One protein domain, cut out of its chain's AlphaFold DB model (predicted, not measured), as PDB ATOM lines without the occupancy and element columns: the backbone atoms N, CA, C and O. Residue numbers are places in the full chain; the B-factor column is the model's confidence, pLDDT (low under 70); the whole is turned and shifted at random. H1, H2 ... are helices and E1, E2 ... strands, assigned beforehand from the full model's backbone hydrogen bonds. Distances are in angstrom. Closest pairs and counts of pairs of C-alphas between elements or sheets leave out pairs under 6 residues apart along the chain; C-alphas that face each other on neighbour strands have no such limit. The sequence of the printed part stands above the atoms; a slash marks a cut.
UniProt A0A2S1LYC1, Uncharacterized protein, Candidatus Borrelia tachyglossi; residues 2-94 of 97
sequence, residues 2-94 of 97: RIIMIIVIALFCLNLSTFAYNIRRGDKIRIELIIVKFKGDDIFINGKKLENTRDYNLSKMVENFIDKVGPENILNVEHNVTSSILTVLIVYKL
ATOM      1  N   ARG A   2     -20.530  36.929  36.011       72.69
ATOM      2  CA  ARG A   2     -19.717  35.689  35.992       72.69
ATOM      3  C   ARG A   2     -20.516  34.381  36.143       72.69
ATOM      4  O   ARG A   2     -20.236  33.433  35.429       72.69
ATOM      5  N   ILE A   3     -21.534  34.348  37.005       72.44
ATOM      6  CA  ILE A   3     -22.350  33.139  37.241       72.44
ATOM      7  C   ILE A   3     -23.170  32.744  36.003       72.44
ATOM      8  O   ILE A   3     -23.162  31.583  35.618       72.44
ATOM      9  N   ILE A   4     -23.813  33.708  35.333       69.75
ATOM     10  CA  ILE A   4     -24.596  33.450  34.109       69.75
ATOM     11  C   ILE A   4     -23.688  32.883  33.013       69.75
ATOM     12  O   ILE A   4     -24.052  31.922  32.352       69.75
ATOM     13  N   MET A   5     -22.482  33.436  32.865       74.31
ATOM     14  CA  MET A   5     -21.497  32.943  31.903       74.31
ATOM     15  C   MET A   5     -21.115  31.479  32.171       74.31
ATOM     16  O   MET A   5     -21.064  30.689  31.239       74.31
ATOM     17  N   ILE A   6     -20.900  31.104  33.436       81.00
ATOM     18  CA  ILE A   6     -20.585  29.718  33.815       81.00
ATOM     19  C   ILE A   6     -21.765  28.785  33.515       81.00
ATOM     20  O   ILE A   6     -21.552  27.710  32.965       81.00
ATOM     21  N   ILE A   7     -22.997  29.207  33.818       75.69
ATOM     22  CA  ILE A   7     -24.213  28.431  33.523       75.69
ATOM     23  C   ILE A   7     -24.350  28.211  32.014       75.69
ATOM     24  O   ILE A   7     -24.546  27.083  31.582       75.69
ATOM     25  N   VAL A   8     -24.182  29.258  31.204       72.88
ATOM     26  CA  VAL A   8     -24.263  29.154  29.738       72.88
ATOM     27  C   VAL A   8     -23.192  28.212  29.189       72.88
ATOM     28  O   VAL A   8     -23.502  27.373  28.350       72.88
ATOM     29  N   ILE A   9     -21.953  28.307  29.681       78.88
ATOM     30  CA  ILE A   9     -20.871  27.403  29.270       78.88
ATOM     31  C   ILE A   9     -21.198  25.958  29.660       78.88
ATOM     32  O   ILE A   9     -21.008  25.059  28.849       78.88
ATOM     33  N   ALA A  10     -21.717  25.722  30.866       76.94
ATOM     34  CA  ALA A  10     -22.082  24.382  31.316       76.94
ATOM     35  C   ALA A  10     -23.194  23.768  30.449       76.94
ATOM     36  O   ALA A  10     -23.032  22.647  29.971       76.94
ATOM     37  N   LEU A  11     -24.269  24.517  30.184       74.12
ATOM     38  CA  LEU A  11     -25.368  24.083  29.312       74.12
ATOM     39  C   LEU A  11     -24.876  23.833  27.877       74.12
ATOM     40  O   LEU A  11     -25.213  22.833  27.249       74.12
ATOM     41  N   PHE A  12     -23.991  24.692  27.361       76.25
ATOM     42  CA  PHE A  12     -23.371  24.468  26.056       76.25
ATOM     43  C   PHE A  12     -22.541  23.176  26.028       76.25
ATOM     44  O   PHE A  12     -22.650  22.392  25.086       76.25
ATOM     45  N   CYS A  13     -21.751  22.915  27.073       80.94
ATOM     46  CA  CYS A  13     -20.934  21.709  27.162       80.94
ATOM     47  C   CYS A  13     -21.770  20.422  27.188       80.94
ATOM     48  O   CYS A  13     -21.370  19.435  26.572       80.94
ATOM     49  N   LEU A  14     -22.941  20.435  27.833       73.06
ATOM     50  CA  LEU A  14     -23.874  19.299  27.827       73.06
ATOM     51  C   LEU A  14     -24.401  18.979  26.418       73.06
ATOM     52  O   LEU A  14     -24.717  17.832  26.117       73.06
ATOM     53  N   ASN A  15     -24.412  19.973  25.530       76.81
ATOM     54  CA  ASN A  15     -24.925  19.866  24.170       76.81
ATOM     55  C   ASN A  15     -23.856  19.602  23.103       76.81
ATOM     56  O   ASN A  15     -24.200  19.447  21.931       76.81
ATOM     57  N   LEU A  16     -22.570  19.521  23.467       79.25
ATOM     58  CA  LEU A  16     -21.456  19.372  22.517       79.25
ATOM     59  C   LEU A  16     -21.597  18.146  21.605       79.25
ATOM     60  O   LEU A  16     -21.283  18.227  20.419       79.25
ATOM     61  N   SER A  17     -22.078  17.021  22.136       79.50
ATOM     62  CA  SER A  17     -22.274  15.780  21.374       79.50
ATOM     63  C   SER A  17     -23.379  15.929  20.326       79.50
ATOM     64  O   SER A  17     -23.156  15.646  19.146       79.50
ATOM     65  N   THR A  18     -24.540  16.446  20.729       76.94
ATOM     66  CA  THR A  18     -25.668  16.764  19.843       76.94
ATOM     67  C   THR A  18     -25.261  17.787  18.786       76.94
ATOM     68  O   THR A  18     -25.581  17.633  17.606       76.94
ATOM     69  N   PHE A  19     -24.499  18.806  19.182       79.75
ATOM     70  CA  PHE A  19     -23.993  19.839  18.287       79.75
ATOM     71  C   PHE A  19     -23.036  19.256  17.237       79.75
ATOM     72  O   PHE A  19     -23.236  19.442  16.037       79.75
ATOM     73  N   ALA A  20     -22.046  18.470  17.667       81.94
ATOM     74  CA  ALA A  20     -21.086  17.821  16.777       81.94
ATOM     75  C   ALA A  20     -21.751  16.826  15.812       81.94
ATOM     76  O   ALA A  20     -21.383  16.771  14.638       81.94
ATOM     77  N   TYR A  21     -22.738  16.057  16.282       83.50
ATOM     78  CA  TYR A  21     -23.476  15.106  15.451       83.50
ATOM     79  C   TYR A  21     -24.248  15.805  14.323       83.50
ATOM     80  O   TYR A  21     -24.124  15.417  13.163       83.50
ATOM     81  N   ASN A  22     -25.007  16.856  14.642       83.69
ATOM     82  CA  ASN A  22     -25.832  17.551  13.653       83.69
ATOM     83  C   ASN A  22     -24.979  18.386  12.673       83.69
ATOM     84  O   ASN A  22     -25.249  18.360  11.475       83.69
ATOM     85  N   ILE A  23     -23.876  19.006  13.124       81.06
ATOM     86  CA  ILE A  23     -22.924  19.681  12.217       81.06
ATOM     87  C   ILE A  23     -22.357  18.712  11.180       81.06
ATOM     88  O   ILE A  23     -22.271  19.052  10.000       81.06
ATOM     89  N   ARG A  24     -21.996  17.487  11.585       85.19
ATOM     90  CA  ARG A  24     -21.491  16.465  10.652       85.19
ATOM     91  C   ARG A  24     -22.518  16.062   9.591       85.19
ATOM     92  O   ARG A  24     -22.113  15.634   8.517       85.19
ATOM     93  N   ARG A  25     -23.820  16.201   9.867       83.44
ATOM     94  CA  ARG A  25     -24.899  15.949   8.894       83.44
ATOM     95  C   ARG A  25     -25.153  17.125   7.945       83.44
ATOM     96  O   ARG A  25     -25.967  16.984   7.041       83.44
ATOM     97  N   GLY A  26     -24.456  18.248   8.122       83.25
ATOM     98  CA  GLY A  26     -24.674  19.470   7.346       83.25
ATOM     99  C   GLY A  26     -25.824  20.336   7.866       83.25
ATOM    100  O   GLY A  26     -26.176  21.322   7.220       83.25
ATOM    101  N   ASP A  27     -26.389  20.005   9.031       86.38
ATOM    102  CA  ASP A  27     -27.459  20.794   9.633       86.38
ATOM    103  C   ASP A  27     -26.904  22.129  10.143       86.38
ATOM    104  O   ASP A  27     -25.873  22.194  10.821       86.38
ATOM    105  N   LYS A  28     -27.621  23.220   9.863       87.12
ATOM    106  CA  LYS A  28     -27.311  24.529  10.445       87.12
ATOM    107  C   LYS A  28     -27.968  24.629  11.815       87.12
ATOM    108  O   LYS A  28     -29.189  24.701  11.905       87.12
ATOM    109  N   ILE A  29     -27.165  24.660  12.871       86.06
ATOM    110  CA  ILE A  29     -27.649  24.709  14.255       86.06
ATOM    111  C   ILE A  29     -27.673  26.152  14.758       86.06
ATOM    112  O   ILE A  29     -26.761  26.933  14.482       86.06
ATOM    113  N   ARG A  30     -28.699  26.499  15.532       87.88
ATOM    114  CA  ARG A  30     -28.792  27.735  16.308       87.88
ATOM    115  C   ARG A  30     -29.062  27.439  17.777       87.88
ATOM    116  O   ARG A  30     -29.606  26.395  18.131       87.88
ATOM    117  N   ILE A  31     -28.647  28.384  18.614       86.38
ATOM    118  CA  ILE A  31     -28.854  28.369  20.057       86.38
ATOM    119  C   ILE A  31     -29.537  29.681  20.418       86.38
ATOM    120  O   ILE A  31     -28.994  30.749  20.139       86.38
ATOM    121  N   GLU A  32     -30.712  29.588  21.024       88.81
ATOM    122  CA  GLU A  32     -31.435  30.721  21.591       88.81
ATOM    123  C   GLU A  32     -31.304  30.684  23.113       88.81
ATOM    124  O   GLU A  32     -31.456  29.630  23.735       88.81
ATOM    125  N   LEU A  33     -31.020  31.838  23.715       86.75
ATOM    126  CA  LEU A  33     -30.910  31.984  25.160       86.75
ATOM    127  C   LEU A  33     -31.947  32.990  25.654       86.75
ATOM    128  O   LEU A  33     -31.905  34.171  25.310       86.75
ATOM    129  N   ILE A  34     -32.841  32.526  26.517       87.38
ATOM    130  CA  ILE A  34     -33.842  33.350  27.183       87.38
ATOM    131  C   ILE A  34     -33.425  33.488  28.645       87.38
ATOM    132  O   ILE A  34     -33.366  32.506  29.382       87.38
ATOM    133  N   ILE A  35     -33.143  34.714  29.078       88.00
ATOM    134  CA  ILE A  35     -32.804  35.037  30.463       88.00
ATOM    135  C   ILE A  35     -33.960  35.822  31.069       88.00
ATOM    136  O   ILE A  35     -34.213  36.963  30.680       88.00
ATOM    137  N   VAL A  36     -34.613  35.235  32.063       88.75
ATOM    138  CA  VAL A  36     -35.639  35.876  32.881       88.75
ATOM    139  C   VAL A  36     -35.042  36.192  34.244       88.75
ATOM    140  O   VAL A  36     -34.575  35.301  34.949       88.75
ATOM    141  N   LYS A  37     -35.034  37.467  34.629       89.56
ATOM    142  CA  LYS A  37     -34.539  37.928  35.927       89.56
ATOM    143  C   LYS A  37     -35.671  38.546  36.735       89.56
ATOM    144  O   LYS A  37     -36.365  39.433  36.247       89.56
ATOM    145  N   PHE A  38     -35.782  38.125  37.987       87.19
ATOM    146  CA  PHE A  38     -36.725  38.647  38.969       87.19
ATOM    147  C   PHE A  38     -36.006  39.657  39.871       87.19
ATOM    148  O   PHE A  38     -34.920  39.378  40.389       87.19
ATOM    149  N   LYS A  39     -36.572  40.857  40.039       85.88
ATOM    150  CA  LYS A  39     -36.028  41.906  40.914       85.88
ATOM    151  C   LYS A  39     -37.168  42.573  41.690       85.88
ATOM    152  O   LYS A  39     -37.693  43.594  41.260       85.88
ATOM    153  N   GLY A  40     -37.522  42.006  42.843       84.31
ATOM    154  CA  GLY A  40     -38.765  42.374  43.530       84.31
ATOM    155  C   GLY A  40     -39.958  41.952  42.673       84.31
ATOM    156  O   GLY A  40     -39.953  40.837  42.155       84.31
ATOM    157  N   ASP A  41     -40.903  42.864  42.455       82.75
ATOM    158  CA  ASP A  41     -42.077  42.633  41.598       82.75
ATOM    159  C   ASP A  41     -41.784  42.824  40.096       82.75
ATOM    160  O   ASP A  41     -42.624  42.533  39.242       82.75
ATOM    161  N   ASP A  42     -40.582  43.300  39.755       86.12
ATOM    162  CA  ASP A  42     -40.182  43.527  38.371       86.12
ATOM    163  C   ASP A  42     -39.624  42.249  37.730       86.12
ATOM    164  O   ASP A  42     -38.696  41.612  38.247       86.12
ATOM    165  N   ILE A  43     -40.123  41.932  36.532       86.94
ATOM    166  CA  ILE A  43     -39.604  40.866  35.668       86.94
ATOM    167  C   ILE A  43     -38.820  41.497  34.517       86.94
ATOM    168  O   ILE A  43     -39.281  42.444  33.880       86.94
ATOM    169  N   PHE A  44     -37.638  40.958  34.225       88.12
ATOM    170  CA  PHE A  44     -36.806  41.361  33.094       88.12
ATOM    171  C   PHE A  44     -36.566  40.173  32.170       88.12
ATOM    172  O   PHE A  44     -36.103  39.135  32.633       88.12
ATOM    173  N   ILE A  45     -36.796  40.336  30.867       86.62
ATOM    174  CA  ILE A  45     -36.530  39.317  29.843       86.62
ATOM    175  C   ILE A  45     -35.424  39.835  28.935       86.62
ATOM    176  O   ILE A  45     -35.546  40.919  28.364       86.62
ATOM    177  N   ASN A  46     -34.325  39.091  28.820       85.62
ATOM    178  CA  ASN A  46     -33.146  39.476  28.035       85.62
ATOM    179  C   ASN A  46     -32.695  40.925  28.320       85.62
ATOM    180  O   ASN A  46     -32.288  41.668  27.431       85.62
ATOM    181  N   GLY A  47     -32.806  41.340  29.589       81.94
ATOM    182  CA  GLY A  47     -32.432  42.672  30.073       81.94
ATOM    183  C   GLY A  47     -33.500  43.762  29.936       81.94
ATOM    184  O   GLY A  47     -33.306  44.844  30.485       81.94
ATOM    185  N   LYS A  48     -34.635  43.503  29.276       85.88
ATOM    186  CA  LYS A  48     -35.744  44.462  29.150       85.88
ATOM    187  C   LYS A  48     -36.771  44.245  30.254       85.88
ATOM    188  O   LYS A  48     -37.225  43.120  30.443       85.88
ATOM    189  N   LYS A  49     -37.133  45.313  30.974       86.88
ATOM    190  CA  LYS A  49     -38.215  45.275  31.966       86.88
ATOM    191  C   LYS A  49     -39.532  44.982  31.252       86.88
ATOM    192  O   LYS A  49     -39.829  45.607  30.238       86.88
ATOM    193  N   LEU A  50     -40.298  44.038  31.778       86.00
ATOM    194  CA  LEU A  50     -41.632  43.742  31.291       86.00
ATOM    195  C   LEU A  50     -42.628  44.710  31.941       86.00
ATOM    196  O   LEU A  50     -42.727  44.758  33.165       86.00
ATOM    197  N   GLU A  51     -43.333  45.496  31.128       80.00
ATOM    198  CA  GLU A  51     -44.239  46.549  31.618       80.00
ATOM    199  C   GLU A  51     -45.530  45.998  32.236       80.00
ATOM    200  O   GLU A  51     -46.064  46.591  33.169       80.00
ATOM    201  N   ASN A  52     -46.009  44.844  31.762       76.56
ATOM    202  CA  ASN A  52     -47.163  44.148  32.323       76.56
ATOM    203  C   ASN A  52     -46.771  42.713  32.694       76.56
ATOM    204  O   ASN A  52     -46.606  41.853  31.829       76.56
ATOM    205  N   THR A  53     -46.604  42.464  33.992       71.88
ATOM    206  CA  THR A  53     -46.209  41.158  34.534       71.88
ATOM    207  C   THR A  53     -47.393  40.229  34.803       71.88
ATOM    208  O   THR A  53     -47.177  39.028  34.944       71.88
ATOM    209  N   ARG A  54     -48.636  40.742  34.839       67.88
ATOM    210  CA  ARG A  54     -49.833  39.958  35.212       67.88
ATOM    211  C   ARG A  54     -50.203  38.881  34.197       67.88
ATOM    212  O   ARG A  54     -50.689  37.831  34.598       67.88
ATOM    213  N   ASP A  55     -49.920  39.122  32.922       65.12
ATOM    214  CA  ASP A  55     -50.269  38.201  31.832       65.12
ATOM    215  C   ASP A  55     -49.054  37.417  31.310       65.12
ATOM    216  O   ASP A  55     -49.127  36.732  30.286       65.12
ATOM    217  N   TYR A  56     -47.904  37.521  31.989       73.81
ATOM    218  CA  TYR A  56     -46.681  36.888  31.517       73.81
ATOM    219  C   TYR A  56     -46.664  35.392  31.815       73.81
ATOM    220  O   TYR A  56     -46.514  34.966  32.959       73.81
ATOM    221  N   ASN A  57     -46.742  34.589  30.756       82.25
ATOM    222  CA  ASN A  57     -46.573  33.146  30.818       82.25
ATOM    223  C   ASN A  57     -45.332  32.739  30.013       82.25
ATOM    224  O   ASN A  57     -45.350  32.712  28.780       82.25
ATOM    225  N   LEU A  58     -44.245  32.427  30.725       82.06
ATOM    226  CA  LEU A  58     -42.992  31.985  30.115       82.06
ATOM    227  C   LEU A  58     -43.163  30.686  29.323       82.06
ATOM    228  O   LEU A  58     -42.591  30.574  28.242       82.06
ATOM    229  N   SER A  59     -43.960  29.735  29.819       84.00
ATOM    230  CA  SER A  59     -44.222  28.479  29.108       84.00
ATOM    231  C   SER A  59     -44.835  28.764  27.745       84.00
ATOM    232  O   SER A  59     -44.302  28.313  26.741       84.00
ATOM    233  N   LYS A  60     -45.839  29.648  27.687       87.38
ATOM    234  CA  LYS A  60     -46.458  30.069  26.423       87.38
ATOM    235  C   LYS A  60     -45.468  30.763  25.484       87.38
ATOM    236  O   LYS A  60     -45.560  30.632  24.269       87.38
ATOM    237  N   MET A  61     -44.508  31.513  26.024       86.62
ATOM    238  CA  MET A  61     -43.455  32.140  25.219       86.62
ATOM    239  C   MET A  61     -42.518  31.098  24.592       86.62
ATOM    240  O   MET A  61     -42.158  31.231  23.425       86.62
ATOM    241  N   VAL A  62     -42.141  30.071  25.357       89.00
ATOM    242  CA  VAL A  62     -41.308  28.960  24.877       89.00
ATOM    243  C   VAL A  62     -42.085  28.093  23.883       89.00
ATOM    244  O   VAL A  62     -41.546  27.777  22.829       89.00
ATOM    245  N   GLU A  63     -43.351  27.784  24.158       91.06
ATOM    246  CA  GLU A  63     -44.258  27.073  23.244       91.06
ATOM    247  C   GLU A  63     -44.382  27.813  21.908       91.06
ATOM    248  O   GLU A  63     -44.069  27.247  20.868       91.06
ATOM    249  N   ASN A  64     -44.692  29.114  21.930       91.00
ATOM    250  CA  ASN A  64     -44.763  29.931  20.714       91.00
ATOM    251  C   ASN A  64     -43.440  29.938  19.928       91.00
ATOM    252  O   ASN A  64     -43.441  30.027  18.699       91.00
ATOM    253  N   PHE A  65     -42.298  29.906  20.624       90.00
ATOM    254  CA  PHE A  65     -40.993  29.808  19.974       90.00
ATOM    255  C   PHE A  65     -40.815  28.446  19.292       90.00
ATOM    256  O   PHE A  65     -40.402  28.405  18.135       90.00
ATOM    257  N   ILE A  66     -41.148  27.356  19.989       91.44
ATOM    258  CA  ILE A  66     -41.087  25.988  19.464       91.44
ATOM    259  C   ILE A  66     -41.989  25.848  18.235       91.44
ATOM    260  O   ILE A  66     -41.521  25.388  17.198       91.44
ATOM    261  N   ASP A  67     -43.228  26.333  18.310       93.25
ATOM    262  CA  ASP A  67     -44.186  26.289  17.201       93.25
ATOM    263  C   ASP A  67     -43.686  27.070  15.982       93.25
ATOM    264  O   ASP A  67     -43.801  26.614  14.846       93.25
ATOM    265  N   LYS A  68     -43.075  28.241  16.203       91.75
ATOM    266  CA  LYS A  68     -42.498  29.056  15.126       91.75
ATOM    267  C   LYS A  68     -41.305  28.380  14.449       91.75
ATOM    268  O   LYS A  68     -41.080  28.590  13.258       91.75
ATOM    269  N   VAL A  69     -40.497  27.648  15.211       90.50
ATOM    270  CA  VAL A  69     -39.321  26.926  14.704       90.50
ATOM    271  C   VAL A  69     -39.712  25.599  14.046       90.50
ATOM    272  O   VAL A  69     -39.008  25.142  13.145       90.50
ATOM    273  N   GLY A  70     -40.831  25.008  14.460       92.19
ATOM    274  CA  GLY A  70     -41.208  23.633  14.157       92.19
ATOM    275  C   GLY A  70     -40.647  22.694  15.232       92.19
ATOM    276  O   GLY A  70     -39.423  22.651  15.415       92.19
ATOM    277  N   PRO A  71     -41.490  21.944  15.968       91.31
ATOM    278  CA  PRO A  71     -41.038  21.063  17.049       91.31
ATOM    279  C   PRO A  71     -40.046  19.991  16.575       91.31
ATOM    280  O   PRO A  71     -39.153  19.609  17.325       91.31
ATOM    281  N   GLU A  72     -40.135  19.557  15.319       91.19
ATOM    282  CA  GLU A  72     -39.206  18.618  14.681       91.19
ATOM    283  C   GLU A  72     -37.785  19.174  14.503       91.19
ATOM    284  O   GLU A  72     -36.824  18.411  14.380       91.19
ATOM    285  N   ASN A  73     -37.641  20.500  14.504       90.94
ATOM    286  CA  ASN A  73     -36.354  21.173  14.388       90.94
ATOM    287  C   ASN A  73     -35.712  21.426  15.759       90.94
ATOM    288  O   ASN A  73     -34.539  21.803  15.818       90.94
ATOM    289  N   ILE A  74     -36.433  21.207  16.862       92.31
ATOM    290  CA  ILE A  74     -35.896  21.353  18.216       92.31
ATOM    291  C   ILE A  74     -34.997  20.162  18.545       92.31
ATOM    292  O   ILE A  74     -35.403  19.005  18.503       92.31
ATOM    293  N   LEU A  75     -33.747  20.461  18.888       89.81
ATOM    294  CA  LEU A  75     -32.746  19.470  19.275       89.81
ATOM    295  C   LEU A  75     -32.695  19.268  20.782       89.81
ATOM    296  O   LEU A  75     -32.512  18.144  21.241       89.81
ATOM    297  N   ASN A  76     -32.801  20.360  21.537       88.44
ATOM    298  CA  ASN A  76     -32.801  20.317  22.990       88.44
ATOM    299  C   ASN A  76     -33.417  21.591  23.577       88.44
ATOM    300  O   ASN A  76     -33.298  22.674  22.999       88.44
ATOM    301  N   VAL A  77     -34.026  21.459  24.752       88.44
ATOM    302  CA  VAL A  77     -34.481  22.571  25.588       88.44
ATOM    303  C   VAL A  77     -33.977  22.316  26.999       88.44
ATOM    304  O   VAL A  77     -34.454  21.421  27.692       88.44
ATOM    305  N   GLU A  78     -33.025  23.125  27.440       88.06
ATOM    306  CA  GLU A  78     -32.503  23.075  28.800       88.06
ATOM    307  C   GLU A  78     -32.937  24.308  29.572       88.06
ATOM    308  O   GLU A  78     -33.081  25.399  29.021       88.06
ATOM    309  N   HIS A  79     -33.128  24.154  30.876       86.62
ATOM    310  CA  HIS A  79     -33.429  25.277  31.745       86.62
ATOM    311  C   HIS A  79     -32.649  25.178  33.050       86.62
ATOM    312  O   HIS A  79     -32.331  24.096  33.541       86.62
ATOM    313  N   ASN A  80     -32.342  26.335  33.624       86.50
ATOM    314  CA  ASN A  80     -31.721  26.450  34.929       86.50
ATOM    315  C   ASN A  80     -32.444  27.527  35.737       86.50
ATOM    316  O   ASN A  80     -32.634  28.647  35.256       86.50
ATOM    317  N   VAL A  81     -32.830  27.180  36.963       84.62
ATOM    318  CA  VAL A  81     -33.447  28.097  37.922       84.62
ATOM    319  C   VAL A  81     -32.456  28.345  39.053       84.62
ATOM    320  O   VAL A  81     -32.012  27.423  39.733       84.62
ATOM    321  N   THR A  82     -32.148  29.614  39.283       83.81
ATOM    322  CA  THR A  82     -31.462  30.102  40.486       83.81
ATOM    323  C   THR A  82     -32.411  31.005  41.275       83.81
ATOM    324  O   THR A  82     -33.506  31.312  40.807       83.81
ATOM    325  N   SER A  83     -31.996  31.487  42.449       79.75
ATOM    326  CA  SER A  83     -32.845  32.269  43.368       79.75
ATOM    327  C   SER A  83     -33.529  33.508  42.769       79.75
ATOM    328  O   SER A  83     -34.508  33.982  43.329       79.75
ATOM    329  N   SER A  84     -33.031  34.058  41.658       85.19
ATOM    330  CA  SER A  84     -33.621  35.243  41.006       85.19
ATOM    331  C   SER A  84     -33.494  35.247  39.483       85.19
ATOM    332  O   SER A  84     -33.820  36.245  38.838       85.19
ATOM    333  N   ILE A  85     -32.987  34.167  38.888       86.06
ATOM    334  CA  ILE A  85     -32.749  34.085  37.447       86.06
ATOM    335  C   ILE A  85     -33.193  32.714  36.961       86.06
ATOM    336  O   ILE A  85     -32.712  31.698  37.460       86.06
ATOM    337  N   LEU A  86     -34.051  32.713  35.948       88.06
ATOM    338  CA  LEU A  86     -34.363  31.564  35.116       88.06
ATOM    339  C   LEU A  86     -33.684  31.754  33.762       88.06
ATOM    340  O   LEU A  86     -33.803  32.799  33.130       88.06
ATOM    341  N   THR A  87     -32.936  30.748  33.338       87.38
ATOM    342  CA  THR A  87     -32.279  30.709  32.033       87.38
ATOM    343  C   THR A  87     -32.838  29.533  31.254       87.38
ATOM    344  O   THR A  87     -32.836  28.424  31.778       87.38
ATOM    345  N   VAL A  88     -33.309  29.759  30.032       89.69
ATOM    346  CA  VAL A  88     -33.758  28.710  29.108       89.69
ATOM    347  C   VAL A  88     -32.855  28.751  27.883       89.69
ATOM    348  O   VAL A  88     -32.674  29.809  27.281       89.69
ATOM    349  N   LEU A  89     -32.268  27.613  27.540       90.12
ATOM    350  CA  LEU A  89     -31.419  27.417  26.375       90.12
ATOM    351  C   LEU A  89     -32.142  26.486  25.406       90.12
ATOM    352  O   LEU A  89     -32.500  25.369  25.765       90.12
ATOM    353  N   ILE A  90     -32.361  26.953  24.181       90.06
ATOM    354  CA  ILE A  90     -33.049  26.196  23.136       90.06
ATOM    355  C   ILE A  90     -32.064  25.966  21.997       90.06
ATOM    356  O   ILE A  90     -31.587  26.916  21.378       90.06
ATOM    357  N   VAL A  91     -31.757  24.703  21.713       89.69
ATOM    358  CA  VAL A  91     -30.919  24.293  20.583       89.69
ATOM    359  C   VAL A  91     -31.830  23.781  19.482       89.69
ATOM    360  O   VAL A  91     -32.668  22.915  19.729       89.69
ATOM    361  N   TYR A  92     -31.674  24.293  18.265       91.25
ATOM    362  CA  TYR A  92     -32.546  23.932  17.151       91.25
ATOM    363  C   TYR A  92     -31.829  23.975  15.802       91.25
ATOM    364  O   TYR A  92     -30.803  24.639  15.636       91.25
ATOM    365  N   LYS A  93     -32.370  23.248  14.826       91.50
ATOM    366  CA  LYS A  93     -31.943  23.279  13.427       91.50
ATOM    367  C   LYS A  93     -32.645  24.416  12.700       91.50
ATOM    368  O   LYS A  93     -33.815  24.691  12.946       91.50
ATOM    369  N   LEU A  94     -31.951  25.071  11.777       86.88
ATOM    370  CA  LEU A  94     -32.622  25.944  10.824       86.88
ATOM    371  C   LEU A  94     -33.452  25.094   9.856       86.88
ATOM    372  O   LEU A  94     -32.918  24.104   9.348       86.88
TER     373      LEU A  94
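What this domain is: This is residues 2 to 94 of the 97 residues of an uncharacterized protein of Candidatus Borrelia tachyglossi (UniProt A0A2S1LYC1). A long, twisted sheet of four strands is the middle layer of three, with H1 and H2 following each other over one face and H3 over the other. The printed part has 93 residues, with three named helices and four named strands in the order H1 H2 E1 E2 H3 E3 E4; the class is mixed, helices and strands. The sheet, ordered E2 E1 E4 E3, is antiparallel throughout. The whole is only just compact, close to loose, with a radius of gyration of the C-alphas of 14.5 A, and only just flat, spanning 45 by 30 by 16 A.

How they stand to each other: H1, residues 2 to 14, runs slantwise to E4, residues 85 to 93, at 34 degrees on the local plane; their closest C-alphas, Leu 11 and Leu 89, are 7.5 A apart. H2, residues 16 to 24, is on the same face and runs along E4 at 17 degrees on the local plane. E1, residues 29 to 39, and E2, residues 42 to 45, form a hairpin, with N 37 and O 44 at 2.8 A. H3, residues 58 to 69, is on the opposite face, at a height over the sheet of 9.3 A. E3, residues 74 to 81, forms a hairpin with E4, with N 78 and O 89 at 2.8 A. E4 is also antiparallel to E1, with N 34 and O 88 at 2.8 A. In H1, H2 and H3 every O i to N i+4 pair is within hydrogen-bond range.

Where its parts are: H1 begins at C-alpha 2 (-19.717, 35.689, 35.992) and is 18.8 A long from first to last C-alpha. E1 measures 32.8 A, E3 21.0 A and E4 26.4 A, ending at C-alpha 93 (-31.943, 23.279, 13.427).

The domain as a whole: The C-alphas farthest apart, Arg 25 and Gly 40, are 45.7 A apart. The printed part has no cut. The link from E2 to H3 is long, with 12 residues. Confidence is under 70 at residue 4 and residues 54 to 55.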